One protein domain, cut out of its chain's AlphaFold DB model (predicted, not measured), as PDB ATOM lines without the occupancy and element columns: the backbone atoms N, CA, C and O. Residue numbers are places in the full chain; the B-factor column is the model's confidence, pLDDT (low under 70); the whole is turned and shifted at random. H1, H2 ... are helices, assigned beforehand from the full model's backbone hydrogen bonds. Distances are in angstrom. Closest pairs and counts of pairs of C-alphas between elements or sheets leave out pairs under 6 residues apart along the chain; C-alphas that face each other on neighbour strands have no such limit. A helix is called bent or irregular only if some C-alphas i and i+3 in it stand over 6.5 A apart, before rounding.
ATOM      1  N   ARG A  95     214.738 312.857 387.203       86.88
ATOM      2  CA  ARG A  95     214.112 313.549 386.067       86.88
ATOM      3  C   ARG A  95     214.069 312.712 384.785       86.88
ATOM      4  O   ARG A  95     213.161 312.921 383.992       86.88
ATOM      5  N   LEU A  96     214.998 311.764 384.617       88.44
ATOM      6  CA  LEU A  96     215.061 310.887 383.441       88.44
ATOM      7  C   LEU A  96     213.903 309.876 383.396       88.44
ATOM      8  O   LEU A  96     213.670 309.256 382.367       88.44
ATOM      9  N   PHE A  97     213.158 309.727 384.498       91.19
ATOM     10  CA  PHE A  97     212.033 308.798 384.627       91.19
ATOM     11  C   PHE A  97     210.690 309.517 384.824       91.19
ATOM     12  O   PHE A  97     209.759 308.949 385.391       91.19
ATOM     13  N   ARG A  98     210.582 310.788 384.410       87.75
ATOM     14  CA  ARG A  98     209.345 311.577 384.567       87.75
ATOM     15  C   ARG A  98     208.426 311.536 383.355       87.75
ATOM     16  O   ARG A  98     207.232 311.769 383.506       87.75
ATOM     17  N   HIS A  99     208.974 311.287 382.172       88.88
ATOM     18  CA  HIS A  99     208.231 311.345 380.924       88.88
ATOM     19  C   HIS A  99     208.604 310.169 380.024       88.88
ATOM     20  O   HIS A  99     209.762 309.760 379.971       88.88
ATOM     21  N   SER A 100     207.614 309.646 379.310       93.31
ATOM     22  CA  SER A 100     207.786 308.623 378.286       93.31
ATOM     23  C   SER A 100     206.995 309.012 377.051       93.31
ATOM     24  O   SER A 100     205.884 309.525 377.170       93.31
ATOM     25  N   VAL A 101     207.539 308.694 375.888       94.44
ATOM     26  CA  VAL A 101     206.903 308.860 374.586       94.44
ATOM     27  C   VAL A 101     206.603 307.492 373.983       94.44
ATOM     28  O   VAL A 101     207.287 306.505 374.272       94.44
ATOM     29  N   VAL A 102     205.571 307.433 373.145       93.88
ATOM     30  CA  VAL A 102     205.316 306.260 372.306       93.88
ATOM     31  C   VAL A 102     206.380 306.223 371.217       93.88
ATOM     32  O   VAL A 102     206.614 307.210 370.519       93.88
ATOM     33  N   VAL A 103     207.056 305.089 371.100       92.00
ATOM     34  CA  VAL A 103     208.132 304.887 370.137       92.00
ATOM     35  C   VAL A 103     207.507 304.575 368.787       92.00
ATOM     36  O   VAL A 103     206.967 303.492 368.575       92.00
ATOM     37  N   SER A 104     207.617 305.526 367.868       91.38
ATOM     38  CA  SER A 104     207.305 305.337 366.456       91.38
ATOM     39  C   SER A 104     208.567 305.614 365.652       91.38
ATOM     40  O   SER A 104     209.201 306.651 365.822       91.38
ATOM     41  N   MET A 105     208.993 304.665 364.824       85.25
ATOM     42  CA  MET A 105     210.140 304.857 363.935       85.25
ATOM     43  C   MET A 105     209.634 305.304 362.555       85.25
ATOM     44  O   MET A 105     208.656 304.733 362.076       85.25
ATOM     45  N   PRO A 106     210.282 306.281 361.890       86.94
ATOM     46  CA  PRO A 106     211.568 306.888 362.246       86.94
ATOM     47  C   PRO A 106     211.485 308.105 363.189       86.94
ATOM     48  O   PRO A 106     212.535 308.570 363.621       86.94
ATOM     49  N   SER A 107     210.290 308.602 363.541       91.19
ATOM     50  CA  SER A 107     210.127 309.886 364.255       91.19
ATOM     51  C   SER A 107     210.789 309.944 365.635       91.19
ATOM     52  O   SER A 107     211.197 311.003 366.101       91.19
ATOM     53  N   TYR A 108     210.982 308.802 366.293       92.44
ATOM     54  CA  TYR A 108     211.720 308.725 367.555       92.44
ATOM     55  C   TYR A 108     213.202 309.136 367.427       92.44
ATOM     56  O   TYR A 108     213.833 309.471 368.428       92.44
ATOM     57  N   LEU A 109     213.759 309.127 366.208       92.00
ATOM     58  CA  LEU A 109     215.120 309.582 365.902       92.00
ATOM     59  C   LEU A 109     215.174 311.045 365.426       92.00
ATOM     60  O   LEU A 109     216.260 311.531 365.087       92.00
ATOM     61  N   ASP A 110     214.044 311.755 365.393       90.62
ATOM     62  CA  ASP A 110     213.993 313.136 364.918       90.62
ATOM     63  C   ASP A 110     214.941 314.039 365.724       90.62
ATOM     64  O   ASP A 110     215.081 313.935 366.944       90.62
ATOM     65  N   GLY A 111     215.644 314.925 365.017       87.44
ATOM     66  CA  GLY A 111     216.645 315.818 365.610       87.44
ATOM     67  C   GLY A 111     218.022 315.186 365.842       87.44
ATOM     68  O   GLY A 111     218.936 315.890 366.276       87.44
ATOM     69  N   THR A 112     218.219 313.901 365.523       90.12
ATOM     70  CA  THR A 112     219.550 313.271 365.566       90.12
ATOM     71  C   THR A 112     220.259 313.311 364.205       90.12
ATOM     72  O   THR A 112     219.594 313.283 363.165       90.12
ATOM     73  N   PRO A 113     221.605 313.383 364.161       90.56
ATOM     74  CA  PRO A 113     222.347 313.384 362.901       90.56
ATOM     75  C   PRO A 113     222.160 312.070 362.131       90.56
ATOM     76  O   PRO A 113     222.283 311.000 362.720       90.56
ATOM     77  N   ALA A 114     221.977 312.137 360.807       89.94
ATOM     78  CA  ALA A 114     221.767 310.955 359.954       89.94
ATOM     79  C   ALA A 114     222.869 309.886 360.095       89.94
ATOM     80  O   ALA A 114     222.594 308.690 360.058       89.94
ATOM     81  N   LEU A 115     224.111 310.318 360.337       90.12
ATOM     82  CA  LEU A 115     225.260 309.440 360.583       90.12
ATOM     83  C   LEU A 115     225.079 308.546 361.827       90.12
ATOM     84  O   LEU A 115     225.632 307.453 361.901       90.12
ATOM     85  N   GLU A 116     224.309 309.001 362.819       91.62
ATOM     86  CA  GLU A 116     224.055 308.269 364.063       91.62
ATOM     87  C   GLU A 116     222.831 307.351 363.967       91.62
ATOM     88  O   GLU A 116     222.721 306.411 364.753       91.62
ATOM     89  N   HIS A 117     221.929 307.572 362.999       92.25
ATOM     90  CA  HIS A 117     220.632 306.884 362.915       92.25
ATOM     91  C   HIS A 117     220.769 305.365 362.911       92.25
ATOM     92  O   HIS A 117     220.033 304.686 363.618       92.25
ATOM     93  N   GLY A 118     221.736 304.820 362.167       91.06
ATOM     94  CA  GLY A 118     221.948 303.372 362.109       91.06
ATOM     95  C   GLY A 118     222.311 302.759 363.466       91.06
ATOM     96  O   GLY A 118     221.800 301.696 363.817       91.06
ATOM     97  N   LEU A 119     223.162 303.439 364.241       92.25
ATOM     98  CA  LEU A 119     223.574 302.991 365.575       92.25
ATOM     99  C   LEU A 119     222.484 303.241 366.617       92.25
ATOM    100  O   LEU A 119     222.244 302.383 367.455       92.25
ATOM    101  N   LEU A 120     221.789 304.378 366.549       93.94
ATOM    102  CA  LEU A 120     220.680 304.691 367.454       93.94
ATOM    103  C   LEU A 120     219.503 303.735 367.248       93.94
ATOM    104  O   LEU A 120     218.913 303.270 368.219       93.94
ATOM    105  N   LEU A 121     219.201 303.372 366.000       93.94
ATOM    106  CA  LEU A 121     218.188 302.368 365.687       93.94
ATOM    107  C   LEU A 121     218.587 300.984 366.219       93.94
ATOM    108  O   LEU A 121     217.753 300.297 366.809       93.94
ATOM    109  N   SER A 122     219.857 300.592 366.057       93.69
ATOM    110  CA  SER A 122     220.405 299.357 366.642       93.69
ATOM    111  C   SER A 122     220.286 299.355 368.168       93.69
ATOM    112  O   SER A 122     219.715 298.430 368.747       93.69
ATOM    113  N   PHE A 123     220.715 300.443 368.805       95.44
ATOM    114  CA  PHE A 123     220.658 300.644 370.247       95.44
ATOM    115  C   PHE A 123     219.225 300.519 370.776       95.44
ATOM    116  O   PHE A 123     218.963 299.712 371.670       95.44
ATOM    117  N   VAL A 124     218.276 301.264 370.194       95.81
ATOM    118  CA  VAL A 124     216.863 301.223 370.601       95.81
ATOM    119  C   VAL A 124     216.286 299.829 370.385       95.81
ATOM    120  O   VAL A 124     215.615 299.301 371.269       95.81
ATOM    121  N   ARG A 125     216.593 299.186 369.254       94.25
ATOM    122  CA  ARG A 125     216.173 297.807 368.998       94.25
ATOM    123  C   ARG A 125     216.707 296.856 370.067       94.25
ATOM    124  O   ARG A 125     215.943 296.039 370.563       94.25
ATOM    125  N   HIS A 126     217.976 296.957 370.458       95.38
ATOM    126  CA  HIS A 126     218.538 296.106 371.505       95.38
ATOM    127  C   HIS A 126     217.906 296.347 372.876       95.38
ATOM    128  O   HIS A 126     217.699 295.380 373.607       95.38
ATOM    129  N   VAL A 127     217.545 297.592 373.203       96.50
ATOM    130  CA  VAL A 127     216.760 297.912 374.406       96.50
ATOM    131  C   VAL A 127     215.379 297.257 374.333       96.50
ATOM    132  O   VAL A 127     214.966 296.590 375.281       96.50
ATOM    133  N   CYS A 128     214.679 297.371 373.205       94.69
ATOM    134  CA  CYS A 128     213.385 296.718 373.000       94.69
ATOM    135  C   CYS A 128     213.493 295.185 373.043       94.69
ATOM    136  O   CYS A 128     212.623 294.520 373.603       94.69
ATOM    137  N   ASP A 129     214.581 294.613 372.528       94.44
ATOM    138  CA  ASP A 129     214.858 293.174 372.536       94.44
ATOM    139  C   ASP A 129     215.187 292.620 373.933       94.44
ATOM    140  O   ASP A 129     215.312 291.405 374.077       94.44
ATOM    141  N   LEU A 130     215.310 293.459 374.971       95.25
ATOM    142  CA  LEU A 130     215.359 292.999 376.367       95.25
ATOM    143  C   LEU A 130     214.009 292.451 376.841       95.25
ATOM    144  O   LEU A 130     213.972 291.654 377.778       95.25
ATOM    145  N   THR A 131     212.911 292.850 376.201       94.06
ATOM    146  CA  THR A 131     211.579 292.333 376.530       94.06
ATOM    147  C   THR A 131     211.481 290.832 376.223       94.06
ATOM    148  O   THR A 131     211.974 290.387 375.177       94.06
ATOM    149  N   PRO A 132     210.870 290.019 377.108       90.94
ATOM    150  CA  PRO A 132     210.672 288.599 376.843       90.94
ATOM    151  C   PRO A 132     209.723 288.373 375.660       90.94
ATOM    152  O   PRO A 132     208.893 289.219 375.322       90.94
ATOM    153  N   VAL A 133     209.858 287.211 375.023       81.12
ATOM    154  CA  VAL A 133     208.954 286.761 373.957       81.12
ATOM    155  C   VAL A 133     207.605 286.377 374.578       81.12
ATOM    156  O   VAL A 133     207.578 285.735 375.624       81.12
ATOM    157  N   GLY A 134     206.492 286.769 373.949       72.94
ATOM    158  CA  GLY A 134     205.137 286.431 374.412       72.94
ATOM    159  C   GLY A 134     204.483 287.442 375.362       72.94
ATOM    160  O   GLY A 134     203.424 287.155 375.911       72.94
ATOM    161  N   MET A 135     205.079 288.623 375.559       78.38
ATOM    162  CA  MET A 135     204.366 289.754 376.170       78.38
ATOM    163  C   MET A 135     203.225 290.235 375.263       78.38
ATOM    164  O   MET A 135     203.383 290.174 374.043       78.38
ATOM    165  N   PRO A 136     202.113 290.749 375.826       75.06
ATOM    166  CA  PRO A 136     201.036 291.319 375.024       75.06
ATOM    167  C   PRO A 136     201.573 292.456 374.150       75.06
ATOM    168  O   PRO A 136     202.329 293.309 374.626       75.06
ATOM    169  N   GLU A 137     201.186 292.457 372.874       69.00
ATOM    170  CA  GLU A 137     201.534 293.530 371.947       69.00
ATOM    171  C   GLU A 137     200.896 294.825 372.450       69.00
ATOM    172  O   GLU A 137     199.679 294.977 372.526       69.00
ATOM    173  N   SER A 138     201.737 295.744 372.903       74.94
ATOM    174  CA  SER A 138     201.347 297.059 373.393       74.94
ATOM    175  C   SER A 138     202.291 298.087 372.804       74.94
ATOM    176  O   SER A 138     203.429 297.770 372.444       74.94
ATOM    177  N   GLU A 139     201.824 299.329 372.723       85.44
ATOM    178  CA  GLU A 139     202.659 300.448 372.311       85.44
ATOM    179  C   GLU A 139     203.931 300.506 373.155       85.44
ATOM    180  O   GLU A 139     203.895 300.572 374.389       85.44
ATOM    181  N   VAL A 140     205.076 300.494 372.480       91.88
ATOM    182  CA  VAL A 140     206.365 300.580 373.152       91.88
ATOM    183  C   VAL A 140     206.534 302.001 373.672       91.88
ATOM    184  O   VAL A 140     206.640 302.947 372.894       91.88
ATOM    185  N   ARG A 141     206.587 302.156 374.996       94.69
ATOM    186  CA  ARG A 141     206.904 303.431 375.646       94.69
ATOM    187  C   ARG A 141     208.348 303.442 376.111       94.69
ATOM    188  O   ARG A 141     208.789 302.512 376.785       94.69
ATOM    189  N   LEU A 142     209.076 304.502 375.786       95.62
ATOM    190  CA  LEU A 142     210.440 304.765 376.253       95.62
ATOM    191  C   LEU A 142     210.560 306.239 376.664       95.62
ATOM    192  O   LEU A 142     209.770 307.062 376.204       95.62
ATOM    193  N   PRO A 143     211.534 306.615 377.507       94.44
ATOM    194  CA  PRO A 143     211.910 308.017 377.679       94.44
ATOM    195  C   PRO A 143     212.270 308.665 376.331       94.44
ATOM    196  O   PRO A 143     212.535 307.945 375.364       94.44
ATOM    197  N   PRO A 144     212.333 310.002 376.234       93.12
ATOM    198  CA  PRO A 144     212.953 310.662 375.086       93.12
ATOM    199  C   PRO A 144     214.328 310.050 374.776       93.12
ATOM    200  O   PRO A 144     215.056 309.674 375.697       93.12
ATOM    201  N   LEU A 145     214.697 309.940 373.496       93.38
ATOM    202  CA  LEU A 145     215.901 309.212 373.071       93.38
ATOM    203  C   LEU A 145     217.180 309.686 373.784       93.38
ATOM    204  O   LEU A 145     218.000 308.866 374.191       93.38
ATOM    205  N   SER A 146     217.324 310.996 373.983       89.38
ATOM    206  CA  SER A 146     218.449 311.596 374.707       89.38
ATOM    207  C   SER A 146     218.523 311.147 376.170       89.38
ATOM    208  O   SER A 146     219.610 310.850 376.668       89.38
ATOM    209  N   ASP A 147     217.378 311.056 376.849       91.38
ATOM    210  CA  ASP A 147     217.286 310.580 378.229       91.38
ATOM    211  C   ASP A 147     217.519 309.067 378.301       91.38
ATOM    212  O   ASP A 147     218.233 308.607 379.191       91.38
ATOM    213  N   LEU A 148     216.996 308.288 377.348       95.19
ATOM    214  CA  LEU A 148     217.246 306.847 377.266       95.19
ATOM    215  C   LEU A 148     218.736 306.541 377.066       95.19
ATOM    216  O   LEU A 148     219.298 305.708 377.782       95.19
ATOM    217  N   GLU A 149     219.385 307.228 376.120       93.25
ATOM    218  CA  GLU A 149     220.824 307.102 375.883       93.25
ATOM    219  C   GLU A 149     221.608 307.464 377.153       93.25
ATOM    220  O   GLU A 149     222.530 306.746 377.550       93.25
ATOM    221  N   LEU A 150     221.214 308.542 377.837       89.12
ATOM    222  CA  LEU A 150     221.854 308.973 379.074       89.12
ATOM    223  C   LEU A 150     221.688 307.950 380.206       89.12
ATOM    224  O   LEU A 150     222.682 307.616 380.851       89.12
ATOM    225  N   ILE A 151     220.484 307.410 380.428       92.31
ATOM    226  CA  ILE A 151     220.239 306.347 381.419       92.31
ATOM    227  C   ILE A 151     221.168 305.159 381.145       92.31
ATOM    228  O   ILE A 151     221.875 304.707 382.049       92.31
ATOM    229  N   ALA A 152     221.204 304.681 379.895       95.38
ATOM    230  CA  ALA A 152     222.021 303.536 379.506       95.38
ATOM    231  C   ALA A 152     223.514 303.801 379.737       95.38
ATOM    232  O   ALA A 152     224.198 302.972 380.338       95.38
ATOM    233  N   ARG A 153     224.019 304.978 379.348       90.94
ATOM    234  CA  ARG A 153     225.412 305.377 379.604       90.94
ATOM    235  C   ARG A 153     225.727 305.417 381.091       90.94
ATOM    236  O   ARG A 153     226.733 304.851 381.514       90.94
ATOM    237  N   MET A 154     224.885 306.070 381.889       85.88
ATOM    238  CA  MET A 154     225.123 306.223 383.323       85.88
ATOM    239  C   MET A 154     225.212 304.865 384.019       85.88
ATOM    240  O   MET A 154     226.162 304.624 384.761       85.88
ATOM    241  N   ILE A 155     224.276 303.959 383.742       90.81
ATOM    242  CA  ILE A 155     224.230 302.644 384.391       90.81
ATOM    243  C   ILE A 155     225.334 301.722 383.853       90.81
ATOM    244  O   ILE A 155     226.108 301.157 384.627       90.81
ATOM    245  N   LEU A 156     225.445 301.578 382.528       91.19
ATOM    246  CA  LEU A 156     226.311 300.569 381.911       91.19
ATOM    247  C   LEU A 156     227.779 300.995 381.837       91.19
ATOM    248  O   LEU A 156     228.663 300.149 381.969       91.19
ATOM    249  N   LEU A 157     228.048 302.288 381.639       86.25
ATOM    250  CA  LEU A 157     229.403 302.802 381.414       86.25
ATOM    251  C   LEU A 157     229.964 303.536 382.635       86.25
ATOM    252  O   LEU A 157     231.155 303.418 382.910       86.25
ATOM    253  N   HIS A 158     229.119 304.255 383.382       78.75
ATOM    254  CA  HIS A 158     229.535 305.030 384.563       78.75
ATOM    255  C   HIS A 158     229.186 304.366 385.902       78.75
ATOM    256  O   HIS A 158     229.461 304.946 386.950       78.75
ATOM    257  N   ARG A 159     228.627 303.145 385.882       81.00
ATOM    258  CA  ARG A 159     228.288 302.343 387.074       81.00
ATOM    259  C   ARG A 159     227.290 303.012 388.027       81.00
ATOM    260  O   ARG A 159     227.267 302.691 389.216       81.00
ATOM    261  N   ALA A 160     226.432 303.887 387.504       84.00
ATOM    262  CA  ALA A 160     225.320 304.429 388.270       84.00
ATOM    263  C   ALA A 160     224.416 303.297 388.747       84.00
ATOM    264  O   ALA A 160     224.089 302.378 387.995       84.00
ATOM    265  N   SER A 161     224.010 303.366 390.014       86.12
ATOM    266  CA  SER A 161     223.180 302.322 390.596       86.12
ATOM    267  C   SER A 161     221.777 302.360 389.979       86.12
ATOM    268  O   SER A 161     221.110 303.399 390.075       86.12
ATOM    269  N   PRO A 162     221.256 301.247 389.424       90.44
ATOM    270  CA  PRO A 162     219.859 301.181 388.992       90.44
ATOM    271  C   PRO A 162     218.884 301.292 390.184       90.44
ATOM    272  O   PRO A 162     217.711 301.606 390.004       90.44
ATOM    273  N   ASN A 163     219.392 301.128 391.414       90.62
ATOM    274  CA  ASN A 163     218.670 301.257 392.683       90.62
ATOM    275  C   ASN A 163     218.717 302.674 393.283       90.62
ATOM    276  O   ASN A 163     218.422 302.869 394.466       90.62
ATOM    277  N   SER A 164     219.091 303.675 392.478       87.06
ATOM    278  CA  SER A 164     219.114 305.087 392.877       87.06
ATOM    279  C   SER A 164     217.803 305.525 393.539       87.06
ATOM    280  O   SER A 164     216.724 305.046 393.189       87.06
ATOM    281  N   SER A 165     217.890 306.424 394.526       86.75
ATOM    282  CA  SER A 165     216.727 306.920 395.278       86.75
ATOM    283  C   SER A 165     215.818 305.804 395.829       86.75
ATOM    284  O   SER A 165     214.593 305.922 395.803       86.75
ATOM    285  N   GLN A 166     216.414 304.719 396.345       88.19
ATOM    286  CA  GLN A 166     215.693 303.581 396.939       88.19
ATOM    287  C   GLN A 166     214.756 302.876 395.940       88.19
ATOM    288  O   GLN A 166     213.601 302.598 396.254       88.19
ATOM    289  N   GLY A 167     215.239 302.618 394.719       89.56
ATOM    290  CA  GLY A 167     214.473 301.909 393.684       89.56
ATOM    291  C   GLY A 167     213.491 302.784 392.891       89.56
ATOM    292  O   GLY A 167     212.628 302.256 392.189       89.56
ATOM    293  N   TYR A 168     213.620 304.115 392.964       92.12
ATOM    294  CA  TYR A 168     212.787 305.048 392.193       92.12
ATOM    295  C   TYR A 168     212.804 304.783 390.673       92.12
ATOM    296  O   TYR A 168     211.713 304.745 390.099       92.12
ATOM    297  N   PRO A 169     213.963 304.541 390.013       95.38
ATOM    298  CA  PRO A 169     214.009 304.236 388.581       95.38
ATOM    299  C   PRO A 169     213.072 303.099 388.173       95.38
ATOM    300  O   PRO A 169     212.288 303.242 387.236       95.38
ATOM    301  N   LEU A 170     213.116 301.986 388.911       97.44
ATOM    302  CA  LEU A 170     212.323 300.800 388.607       97.44
ATOM    303  C   LEU A 170     210.831 301.061 388.831       97.44
ATOM    304  O   LEU A 170     210.014 300.743 387.970       97.44
ATOM    305  N   ALA A 171     210.478 301.700 389.949       96.75
ATOM    306  CA  ALA A 171     209.095 302.055 390.250       96.75
ATOM    307  C   ALA A 171     208.482 302.968 389.179       96.75
ATOM    308  O   ALA A 171     207.336 302.770 388.768       96.75
ATOM    309  N   MET A 172     209.252 303.946 388.695       96.81
ATOM    310  CA  MET A 172     208.786 304.860 387.659       96.81
ATOM    311  C   MET A 172     208.725 304.223 386.274       96.81
ATOM    312  O   MET A 172     207.775 304.487 385.545       96.81
ATOM    313  N   ALA A 173     209.665 303.344 385.920       97.31
ATOM    314  CA  ALA A 173     209.595 302.597 384.664       97.31
ATOM    315  C   ALA A 173     208.295 301.774 384.564       97.31
ATOM    316  O   ALA A 173     207.640 301.779 383.521       97.31
ATOM    317  N   VAL A 174     207.875 301.148 385.672       96.88
ATOM    318  CA  VAL A 174     206.580 300.453 385.779       96.88
ATOM    319  C   VAL A 174     205.415 301.442 385.685       96.88
ATOM    320  O   VAL A 174     204.454 301.214 384.951       96.88
ATOM    321  N   HIS A 175     205.487 302.567 386.402       96.06
ATOM    322  CA  HIS A 175     204.443 303.592 386.353       96.06
ATOM    323  C   HIS A 175     204.228 304.164 384.942       96.06
ATOM    324  O   HIS A 175     203.092 304.473 384.594       96.06
ATOM    325  N   LEU A 176     205.279 304.250 384.125       94.56
ATOM    326  CA  LEU A 176     205.240 304.741 382.743       94.56
ATOM    327  C   LEU A 176     204.849 303.673 381.699       94.56
ATOM    328  O   LEU A 176     204.823 303.980 380.511       94.56
ATOM    329  N   ASP A 177     204.559 302.429 382.103       94.12
ATOM    330  CA  ASP A 177     204.346 301.282 381.189       94.12
ATOM    331  C   ASP A 177     205.518 301.025 380.232       94.12
ATOM    332  O   ASP A 177     205.349 300.529 379.120       94.12
ATOM    333  N   SER A 178     206.737 301.352 380.659       95.62
ATOM    334  CA  SER A 178     207.927 301.129 379.847       95.62
ATOM    335  C   SER A 178     208.533 299.763 380.160       95.62
ATOM    336  O   SER A 178     209.541 299.650 380.858       95.62
ATOM    337  N   THR A 179     207.929 298.696 379.633       96.06
ATOM    338  CA  THR A 179     208.436 297.320 379.801       96.06
ATOM    339  C   THR A 179     209.905 297.157 379.379       96.06
ATOM    340  O   THR A 179     210.651 296.512 380.120       96.06
ATOM    341  N   PRO A 180     210.387 297.746 378.260       96.56
ATOM    342  CA  PRO A 180     211.807 297.671 377.917       96.56
ATOM    343  C   PRO A 180     212.711 298.336 378.962       96.56
ATOM    344  O   PRO A 180     213.769 297.799 379.279       96.56
ATOM    345  N   LEU A 181     212.290 299.466 379.544       97.31
ATOM    346  CA  LEU A 181     213.058 300.149 380.586       97.31
ATOM    347  C   LEU A 181     213.049 299.364 381.903       97.31
ATOM    348  O   LEU A 181     214.084 299.274 382.559       97.31
ATOM    349  N   VAL A 182     211.921 298.736 382.260       97.62
ATOM    350  CA  VAL A 182     211.848 297.783 383.381       97.62
ATOM    351  C   VAL A 182     212.855 296.650 383.169       97.62
ATOM    352  O   VAL A 182     213.645 296.364 384.066       97.62
ATOM    353  N   CYS A 183     212.891 296.056 381.972       97.50
ATOM    354  CA  CYS A 183     213.841 294.992 381.647       97.50
ATOM    355  C   CYS A 183     215.295 295.481 381.694       97.50
ATOM    356  O   CYS A 183     216.138 294.783 382.240       97.50
ATOM    357  N   LEU A 184     215.598 296.682 381.185       98.12
ATOM    358  CA  LEU A 184     216.938 297.281 381.263       98.12
ATOM    359  C   LEU A 184     217.407 297.450 382.712       98.12
ATOM    360  O   LEU A 184     218.547 297.121 383.041       98.12
ATOM    361  N   LEU A 185     216.533 297.944 383.587       97.75
ATOM    362  CA  LEU A 185     216.846 298.138 384.999       97.75
ATOM    363  C   LEU A 185     217.033 296.797 385.722       97.75
ATOM    364  O   LEU A 185     218.028 296.619 386.420       97.75
ATOM    365  N   LEU A 186     216.143 295.824 385.515       97.31
ATOM    366  CA  LEU A 186     216.279 294.488 386.111       97.31
ATOM    367  C   LEU A 186     217.543 293.770 385.620       97.31
ATOM    368  O   LEU A 186     218.312 293.262 386.434       97.31
ATOM    369  N   ALA A 187     217.816 293.816 384.314       96.44
ATOM    370  CA  ALA A 187     219.008 293.237 383.697       96.44
ATOM    371  C   ALA A 187     220.318 293.838 384.231       96.44
ATOM    372  O   ALA A 187     221.368 293.199 384.174       96.44
ATOM    373  N   THR A 188     220.271 295.071 384.741       94.81
ATOM    374  CA  THR A 188     221.423 295.763 385.335       94.81
ATOM    375  C   THR A 188     221.494 295.632 386.859       94.81
ATOM    376  O   THR A 188     222.423 296.165 387.465       94.81
ATOM    377  N   GLY A 189     220.579 294.877 387.479       92.94
ATOM    378  CA  GLY A 189     220.590 294.575 388.913       92.94
ATOM    379  C   GLY A 189     219.663 295.448 389.762       92.94
ATOM    380  O   GLY A 189     219.924 295.634 390.953       92.94
ATOM    381  N   ALA A 190     218.605 296.018 389.177       95.31
ATOM    382  CA  ALA A 190     217.568 296.675 389.965       95.31
ATOM    383  C   ALA A 190     216.870 295.674 390.897       95.31
ATOM    384  O   ALA A 190     216.470 294.590 390.472       95.31
ATOM    385  N   ASP A 191     216.705 296.062 392.157       94.44
ATOM    386  CA  ASP A 191     216.062 295.267 393.193       94.44
ATOM    387  C   ASP A 191     214.589 295.703 393.349       94.44
ATOM    388  O   ASP A 191     214.316 296.832 393.780       94.44
ATOM    389  N   PRO A 192     213.623 294.833 393.000       95.88
ATOM    390  CA  PRO A 192     212.197 295.135 393.081       95.88
ATOM    391  C   PRO A 192     211.660 295.206 394.515       95.88
ATOM    392  O   PRO A 192     210.551 295.706 394.696       95.88
ATOM    393  N   SER A 193     212.415 294.752 395.523       94.56
ATOM    394  CA  SER A 193     211.999 294.763 396.934       94.56
ATOM    395  C   SER A 193     212.181 296.121 397.627       94.56
ATOM    396  O   SER A 193     211.639 296.373 398.712       94.56
ATOM    397  N   LEU A 194     212.912 297.042 396.993       92.94
ATOM    398  CA  LEU A 194     213.232 298.341 397.573       92.94
ATOM    399  C   LEU A 194     211.989 299.195 397.838       92.94
ATOM    400  O   LEU A 194     210.984 299.150 397.125       92.94
ATOM    401  N   LYS A 195     212.080 300.012 398.897       91.56
ATOM    402  CA  LYS A 195     211.009 300.912 399.353       91.56
ATOM    403  C   LYS A 195     209.674 300.172 399.528       91.56
ATOM    404  O   LYS A 195     208.637 300.639 399.064       91.56
ATOM    405  N   LYS A 196     209.715 299.034 400.233       91.44
ATOM    406  CA  LYS A 196     208.551 298.165 400.486       91.44
ATOM    407  C   LYS A 196     207.901 297.702 399.177       91.44
ATOM    408  O   LYS A 196     206.701 297.874 398.989       91.44
ATOM    409  N   SER A 197     208.711 297.203 398.245       93.62
ATOM    410  CA  SER A 197     208.230 296.637 396.981       93.62
ATOM    411  C   SER A 197     207.332 297.577 396.164       93.62
ATOM    412  O   SER A 197     206.392 297.142 395.495       93.62
ATOM    413  N   ILE A 198     207.588 298.892 396.200       94.19
ATOM    414  CA  ILE A 198     206.689 299.889 395.591       94.19
ATOM    415  C   ILE A 198     206.470 299.647 394.090       94.19
ATOM    416  O   ILE A 198     205.365 299.852 393.596       94.19
ATOM    417  N   ALA A 199     207.485 299.153 393.372       95.88
ATOM    418  CA  ALA A 199     207.371 298.803 391.957       95.88
ATOM    419  C   ALA A 199     206.317 297.704 391.720       95.88
ATOM    420  O   ALA A 199     205.511 297.814 390.797       95.88
ATOM    421  N   LEU A 200     206.263 296.696 392.594       95.81
ATOM    422  CA  LEU A 200     205.276 295.616 392.537       95.81
ATOM    423  C   LEU A 200     203.870 296.100 392.885       95.81
ATOM    424  O   LEU A 200     202.914 295.738 392.201       95.81
ATOM    425  N   HIS A 201     203.734 296.972 393.888       95.38
ATOM    426  CA  HIS A 201     202.447 297.598 394.199       95.38
ATOM    427  C   HIS A 201     201.911 298.416 393.022       95.38
ATOM    428  O   HIS A 201     200.720 298.341 392.717       95.38
ATOM    429  N   VAL A 202     202.775 299.177 392.340       95.88
ATOM    430  CA  VAL A 202     202.386 299.914 391.133       95.88
ATOM    431  C   VAL A 202     201.979 298.938 390.027       95.88
ATOM    432  O   VAL A 202     200.913 299.124 389.450       95.88
ATOM    433  N   ALA A 203     202.744 297.871 389.777       96.19
ATOM    434  CA  ALA A 203     202.398 296.861 388.769       96.19
ATOM    435  C   ALA A 203     201.033 296.199 389.044       96.19
ATOM    436  O   ALA A 203     200.195 296.119 388.146       96.19
ATOM    437  N   CYS A 204     200.771 295.814 390.299       95.56
ATOM    438  CA  CYS A 204     199.486 295.260 390.731       95.56
ATOM    439  C   CYS A 204     198.347 296.267 390.564       95.56
ATOM    440  O   CYS A 204     197.275 295.912 390.082       95.56
ATOM    441  N   LYS A 205     198.581 297.540 390.912       95.31
ATOM    442  CA  LYS A 205     197.589 298.608 390.737       95.31
ATOM    443  C   LYS A 205     197.222 298.828 389.267       95.31
ATOM    444  O   LYS A 205     196.086 299.188 388.982       95.31
ATOM    445  N   LYS A 206     198.169 298.621 388.350       93.19
ATOM    446  CA  LYS A 206     197.941 298.718 386.900       93.19
ATOM    447  C   LYS A 206     197.345 297.447 386.292       93.19
ATOM    448  O   LYS A 206     196.979 297.464 385.127       93.19
ATOM    449  N   GLY A 207     197.272 296.356 387.052       92.38
ATOM    450  CA  GLY A 207     196.743 295.076 386.584       92.38
ATOM    451  C   GLY A 207     197.618 294.347 385.567       92.38
ATOM    452  O   GLY A 207     197.161 293.402 384.937       92.38
ATOM    453  N   SER A 208     198.884 294.742 385.410       92.00
ATOM    454  CA  SER A 208     199.778 294.103 384.445       92.00
ATOM    455  C   SER A 208     200.432 292.858 385.049       92.00
ATOM    456  O   SER A 208     201.532 292.932 385.603       92.00
ATOM    457  N   LEU A 209     199.772 291.698 384.930       94.06
ATOM    458  CA  LEU A 209     200.327 290.412 385.381       94.06
ATOM    459  C   LEU A 209     201.704 290.143 384.754       94.06
ATOM    460  O   LEU A 209     202.619 289.683 385.431       94.06
ATOM    461  N   ALA A 210     201.872 290.480 383.476       93.94
ATOM    462  CA  ALA A 210     203.129 290.337 382.750       93.94
ATOM    463  C   ALA A 210     204.299 291.055 383.455       93.94
ATOM    464  O   ALA A 210     205.367 290.474 383.655       93.94
ATOM    465  N   VAL A 211     204.089 292.302 383.889       95.12
ATOM    466  CA  VAL A 211     205.106 293.071 384.623       95.12
ATOM    467  C   VAL A 211     205.283 292.546 386.050       95.12
ATOM    468  O   VAL A 211     206.411 292.486 386.532       95.12
ATOM    469  N   VAL A 212     204.211 292.107 386.719       95.62
ATOM    470  CA  VAL A 212     204.315 291.460 388.041       95.62
ATOM    471  C   VAL A 212     205.208 290.218 387.963       95.62
ATOM    472  O   VAL A 212     206.124 290.074 388.771       95.62
ATOM    473  N   ARG A 213     205.016 289.359 386.956       95.12
ATOM    474  CA  ARG A 213     205.864 288.180 386.733       95.12
ATOM    475  C   ARG A 213     207.311 288.561 386.447       95.12
ATOM    476  O   ARG A 213     208.196 287.978 387.053       95.12
ATOM    477  N   LEU A 214     207.561 289.581 385.622       95.19
ATOM    478  CA  LEU A 214     208.920 290.087 385.376       95.19
ATOM    479  C   LEU A 214     209.646 290.541 386.652       95.19
ATOM    480  O   LEU A 214     210.852 290.334 386.782       95.19
ATOM    481  N   LEU A 215     208.930 291.197 387.567       95.94
ATOM    482  CA  LEU A 215     209.501 291.713 388.812       95.94
ATOM    483  C   LEU A 215     209.741 290.605 389.849       95.94
ATOM    484  O   LEU A 215     210.660 290.726 390.655       95.94
ATOM    485  N   VAL A 216     208.935 289.539 389.845       95.50
ATOM    486  CA  VAL A 216     209.040 288.448 390.827       95.50
ATOM    487  C   VAL A 216     209.914 287.302 390.324       95.50
ATOM    488  O   VAL A 216     210.803 286.856 391.040       95.50
ATOM    489  N   GLU A 217     209.678 286.813 389.110       93.25
ATOM    490  CA  GLU A 217     210.281 285.582 388.598       93.25
ATOM    491  C   GLU A 217     211.699 285.822 388.048       93.25
ATOM    492  O   GLU A 217     212.053 286.900 387.549       93.25
ATOM    493  N   GLN A 218     212.526 284.779 388.113       91.69
ATOM    494  CA  GLN A 218     213.794 284.703 387.392       91.69
ATOM    495  C   GLN A 218     213.714 283.600 386.339       91.69
ATOM    496  O   GLN A 218     213.342 282.468 386.640       91.69
ATOM    497  N   ASP A 219     214.111 283.926 385.111       89.88
ATOM    498  CA  ASP A 219     214.199 282.973 384.007       89.88
ATOM    499  C   ASP A 219     215.609 283.016 383.416       89.88
ATOM    500  O   ASP A 219     216.078 284.055 382.956       89.88
ATOM    501  N   ASP A 220     216.289 281.872 383.429       90.44
ATOM    502  CA  ASP A 220     217.653 281.715 382.923       90.44
ATOM    503  C   ASP A 220     217.748 281.992 381.409       90.44
ATOM    504  O   ASP A 220     218.755 282.518 380.931       90.44
ATOM    505  N   ALA A 221     216.686 281.709 380.643       90.38
ATOM    506  CA  ALA A 221     216.628 282.065 379.224       90.38
ATOM    507  C   ALA A 221     216.568 283.587 379.030       90.38
ATOM    508  O   ALA A 221     217.281 284.147 378.191       90.38
ATOM    509  N   LEU A 222     215.767 284.266 379.852       92.38
ATOM    510  CA  LEU A 222     215.648 285.718 379.834       92.38
ATOM    511  C   LEU A 222     216.942 286.403 380.297       92.38
ATOM    512  O   LEU A 222     217.405 287.335 379.645       92.38
ATOM    513  N   GLU A 223     217.580 285.905 381.356       92.00
ATOM    514  CA  GLU A 223     218.882 286.392 381.835       92.00
ATOM    515  C   GLU A 223     219.981 286.228 380.772       92.00
ATOM    516  O   GLU A 223     220.815 287.117 380.561       92.00
ATOM    517  N   PHE A 224     219.979 285.110 380.038       91.75
ATOM    518  CA  PHE A 224     220.890 284.903 378.913       91.75
ATOM    519  C   PHE A 224     220.659 285.918 377.780       91.75
ATOM    520  O   PHE A 224     221.622 286.512 377.268       91.75
ATOM    521  N   GLN A 225     219.394 286.163 377.421       93.31
ATOM    522  CA  GLN A 225     219.017 287.198 376.458       93.31
ATOM    523  C   GLN A 225     219.508 288.573 376.920       93.31
ATOM    524  O   GLN A 225     220.196 289.268 376.166       93.31
ATOM    525  N   TRP A 226     219.214 288.948 378.166       94.94
ATOM    526  CA  TRP A 226     219.608 290.222 378.758       94.94
ATOM    527  C   TRP A 226     221.111 290.452 378.682       94.94
ATOM    528  O   TRP A 226     221.542 291.459 378.124       94.94
ATOM    529  N   ARG A 227     221.927 289.496 379.133       93.12
ATOM    530  CA  ARG A 227     223.397 289.605 379.082       93.12
ATOM    531  C   ARG A 227     223.920 289.862 377.672       93.12
ATOM    532  O   ARG A 227     224.870 290.625 377.490       93.12
ATOM    533  N   THR A 228     223.307 289.230 376.676       92.69
ATOM    534  CA  THR A 228     223.721 289.360 375.279       92.69
ATOM    535  C   THR A 228     223.323 290.716 374.695       92.69
ATOM    536  O   THR A 228     224.144 291.368 374.050       92.69
ATOM    537  N   ARG A 229     222.101 291.187 374.976       94.88
ATOM    538  CA  ARG A 229     221.616 292.504 374.530       94.88
ATOM    539  C   ARG A 229     222.316 293.658 375.246       94.88
ATOM    540  O   ARG A 229     222.698 294.611 374.583       94.88
ATOM    541  N   LEU A 230     222.578 293.552 376.550       95.75
ATOM    542  CA  LEU A 230     223.340 294.560 377.298       95.75
ATOM    543  C   LEU A 230     224.750 294.756 376.728       95.75
ATOM    544  O   LEU A 230     225.218 295.887 376.630       95.75
ATOM    545  N   ARG A 231     225.421 293.674 376.311       93.38
ATOM    546  CA  ARG A 231     226.727 293.775 375.646       93.38
ATOM    547  C   ARG A 231     226.626 294.517 374.314       93.38
ATOM    548  O   ARG A 231     227.441 295.395 374.066       93.38
ATOM    549  N   ALA A 232     225.625 294.193 373.498       93.50
ATOM    550  CA  ALA A 232     225.401 294.873 372.223       93.50
ATOM    551  C   ALA A 232     225.082 296.367 372.415       93.50
ATOM    552  O   ALA A 232     225.620 297.202 371.702       93.50
ATOM    553  N   ILE A 233     224.295 296.713 373.440       95.75
ATOM    554  CA  ILE A 233     224.030 298.107 373.823       95.75
ATOM    555  C   ILE A 233     225.331 298.841 374.165       95.75
ATOM    556  O   ILE A 233     225.543 299.962 373.713       95.75
ATOM    557  N   VAL A 234     226.213 298.227 374.958       93.38
ATOM    558  CA  VAL A 234     227.517 298.819 375.301       93.38
ATOM    559  C   VAL A 234     228.381 299.014 374.052       93.38
ATOM    560  O   VAL A 234     228.961 300.089 373.887       93.38
ATOM    561  N   ASP A 235     228.431 298.020 373.162       91.88
ATOM    562  CA  ASP A 235     229.153 298.102 371.887       91.88
ATOM    563  C   ASP A 235     228.607 299.263 371.017       91.88
ATOM    564  O   ASP A 235     229.395 300.069 370.514       91.88
ATOM    565  N   ASP A 236     227.281 299.428 370.921       92.81
ATOM    566  CA  ASP A 236     226.633 300.527 370.184       92.81
ATOM    567  C   ASP A 236     226.935 301.905 370.801       92.81
ATOM    568  O   ASP A 236     227.250 302.855 370.081       92.81
ATOM    569  N   LEU A 237     226.901 302.032 372.134       92.00
ATOM    570  CA  LEU A 237     227.240 303.283 372.826       92.00
ATOM    571  C   LEU A 237     228.708 303.683 372.606       92.00
ATOM    572  O   LEU A 237     229.004 304.868 372.425       92.00
ATOM    573  N   HIS A 238     229.623 302.708 372.589       89.50
ATOM    574  CA  HIS A 238     231.026 302.939 372.246       89.50
ATOM    575  C   HIS A 238     231.201 303.338 370.778       89.50
ATOM    576  O   HIS A 238     231.952 304.269 370.488       89.50
ATOM    577  N   ALA A 239     230.494 302.684 369.855       90.19
ATOM    578  CA  ALA A 239     230.514 303.050 368.443       90.19
ATOM    579  C   ALA A 239     229.998 304.484 368.228       90.19
ATOM    580  O   ALA A 239     230.616 305.251 367.491       90.19
ATOM    581  N   LEU A 240     228.935 304.886 368.935       90.19
ATOM    582  CA  LEU A 240     228.425 306.262 368.919       90.19
ATOM    583  C   LEU A 240     229.470 307.275 369.403       90.19
ATOM    584  O   LEU A 240     229.585 308.355 368.825       90.19
ATOM    585  N   ASP A 241     230.257 306.941 370.431       87.69
ATOM    586  CA  ASP A 241     231.345 307.807 370.907       87.69
ATOM    587  C   ASP A 241     232.413 308.015 369.820       87.69
ATOM    588  O   ASP A 241     232.864 309.145 369.605       87.69
ATOM    589  N   VAL A 242     232.771 306.950 369.091       87.31
ATOM    590  CA  VAL A 242     233.730 307.008 367.975       87.31
ATOM    591  C   VAL A 242     233.183 307.840 366.819       87.31
ATOM    592  O   VAL A 242     233.890 308.718 366.323       87.31
ATOM    593  N   VAL A 243     231.925 307.632 366.420       90.06
ATOM    594  CA  VAL A 243     231.268 308.407 365.351       90.06
ATOM    595  C   VAL A 243     231.232 309.888 365.693       90.06
ATOM    596  O   VAL A 243     231.603 310.734 364.881       90.06
ATOM    597  N   ARG A 244     230.841 310.225 366.923       88.38
ATOM    598  CA  ARG A 244     230.765 311.619 367.380       88.38
ATOM    599  C   ARG A 244     232.137 312.281 367.482       88.38
ATOM    600  O   ARG A 244     232.230 313.497 367.314       88.38
ATOM    601  N   ALA A 245     233.190 311.513 367.760       85.88
ATOM    602  CA  ALA A 245     234.561 312.012 367.833       85.88
ATOM    603  C   ALA A 245     235.221 312.174 366.454       85.88
ATOM    604  O   ALA A 245     235.891 313.175 366.218       85.88
ATOM    605  N   THR A 246     235.038 311.204 365.557       87.88
ATOM    606  CA  THR A 246     235.730 311.130 364.256       87.88
ATOM    607  C   THR A 246     234.918 311.700 363.097       87.88
ATOM    608  O   THR A 246     235.492 312.014 362.059       87.88
ATOM    609  N   ARG A 247     233.595 311.845 363.264       86.94
ATOM    610  CA  ARG A 247     232.627 312.173 362.201       86.94
ATOM    611  C   ARG A 247     232.635 311.170 361.038       86.94
ATOM    612  O   ARG A 247     232.208 311.511 359.940       86.94
TER     613      ARG A 247
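Overview. This is residues 95 to 247 of the 317 residues of an uncharacterized protein of Malassezia globosa (strain ATCC MYA-4612 / CBS 7966) (UniProt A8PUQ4). Two short helical hairpins, H3 with H4 and H5 with H6, stand side by side as a layered block, and the long helix H7 with H1 beside it runs crosswise to H4 at one side of that block. H2 lies near H1 and H4, and the long opening stretch, residues 95 to 113, has no named element. The printed part has 153 residues with seven named helices, H1 to H7 in chain order, and no named strand; the class is all helix. The whole is compact, with a radius of gyration of the C-alphas of 15.1 A, and spans 47 by 32 by 29 A.

Arrangement. The longest helix, H7, residues 220 to 246, touches H1, residues 114 to 128, at a shallow tilt of 15 degrees, opposite ways; the closest C-alphas, of Phe 123 and Ile 233, are 5.5 A apart. H4, residues 179 to 187, touches residues 223 to 230 of H7 about perpendicular, at 83 degrees, closest at C-alphas 187 and 226, 5.8 A. H4 also touches residues 127 to 128 of H1, at 76 degrees, with C-alphas 128 and 180 5.3 A apart. H3, residues 164 to 175, forms a hairpin with H4, closest at C-alphas 173 and 182, 5.5 A. H5, residues 194 to 206, touches H3 the same way at 6 degrees, with C-alphas 171 and 199 4.1 A apart. H6, residues 209 to 216, forms a hairpin with H5, closest at C-alphas 203 and 212, 5.8 A. H4 and H6 only just touch, with 3 pairs of C-alphas within 8 A, the closest being 179 and 211, 7.2 A. H2, residues 145 to 156, is near H1 and H4, and close but not clearly touching H7, closest at C-alphas 156 and 234, 6.9 A. Every O i to N i+4 pair is within hydrogen-bond range in H2, H4, H6 and H7, against 9 of 11 in H1, 6 of 8 in H3 and 6 of 9 in H5.

Along the chain. H7 measures 39.2 A, from C-alpha 220 at (217.653, 281.715, 382.923) to C-alpha 246 at (235.730, 311.130, 364.256). H1 begins at C-alpha 114 at (221.767, 310.955, 359.954) and measures 21.1 A; H5 measures 18.7 A. H1, H3 and H5 are irregular: C-alphas 115 and 118 are 7.1 A apart, 166 and 169 8.6 A, 196 and 199 8.6 A.

Size, cuts and confidence. The C-alphas farthest apart are those of Lys 205 and Thr 246, 48.1 A. The printed part has no cut. The link from H1 to H2, 16 residues, is long. Mean pLDDT of the printed part is 91.8; residue 137 alone is under 70.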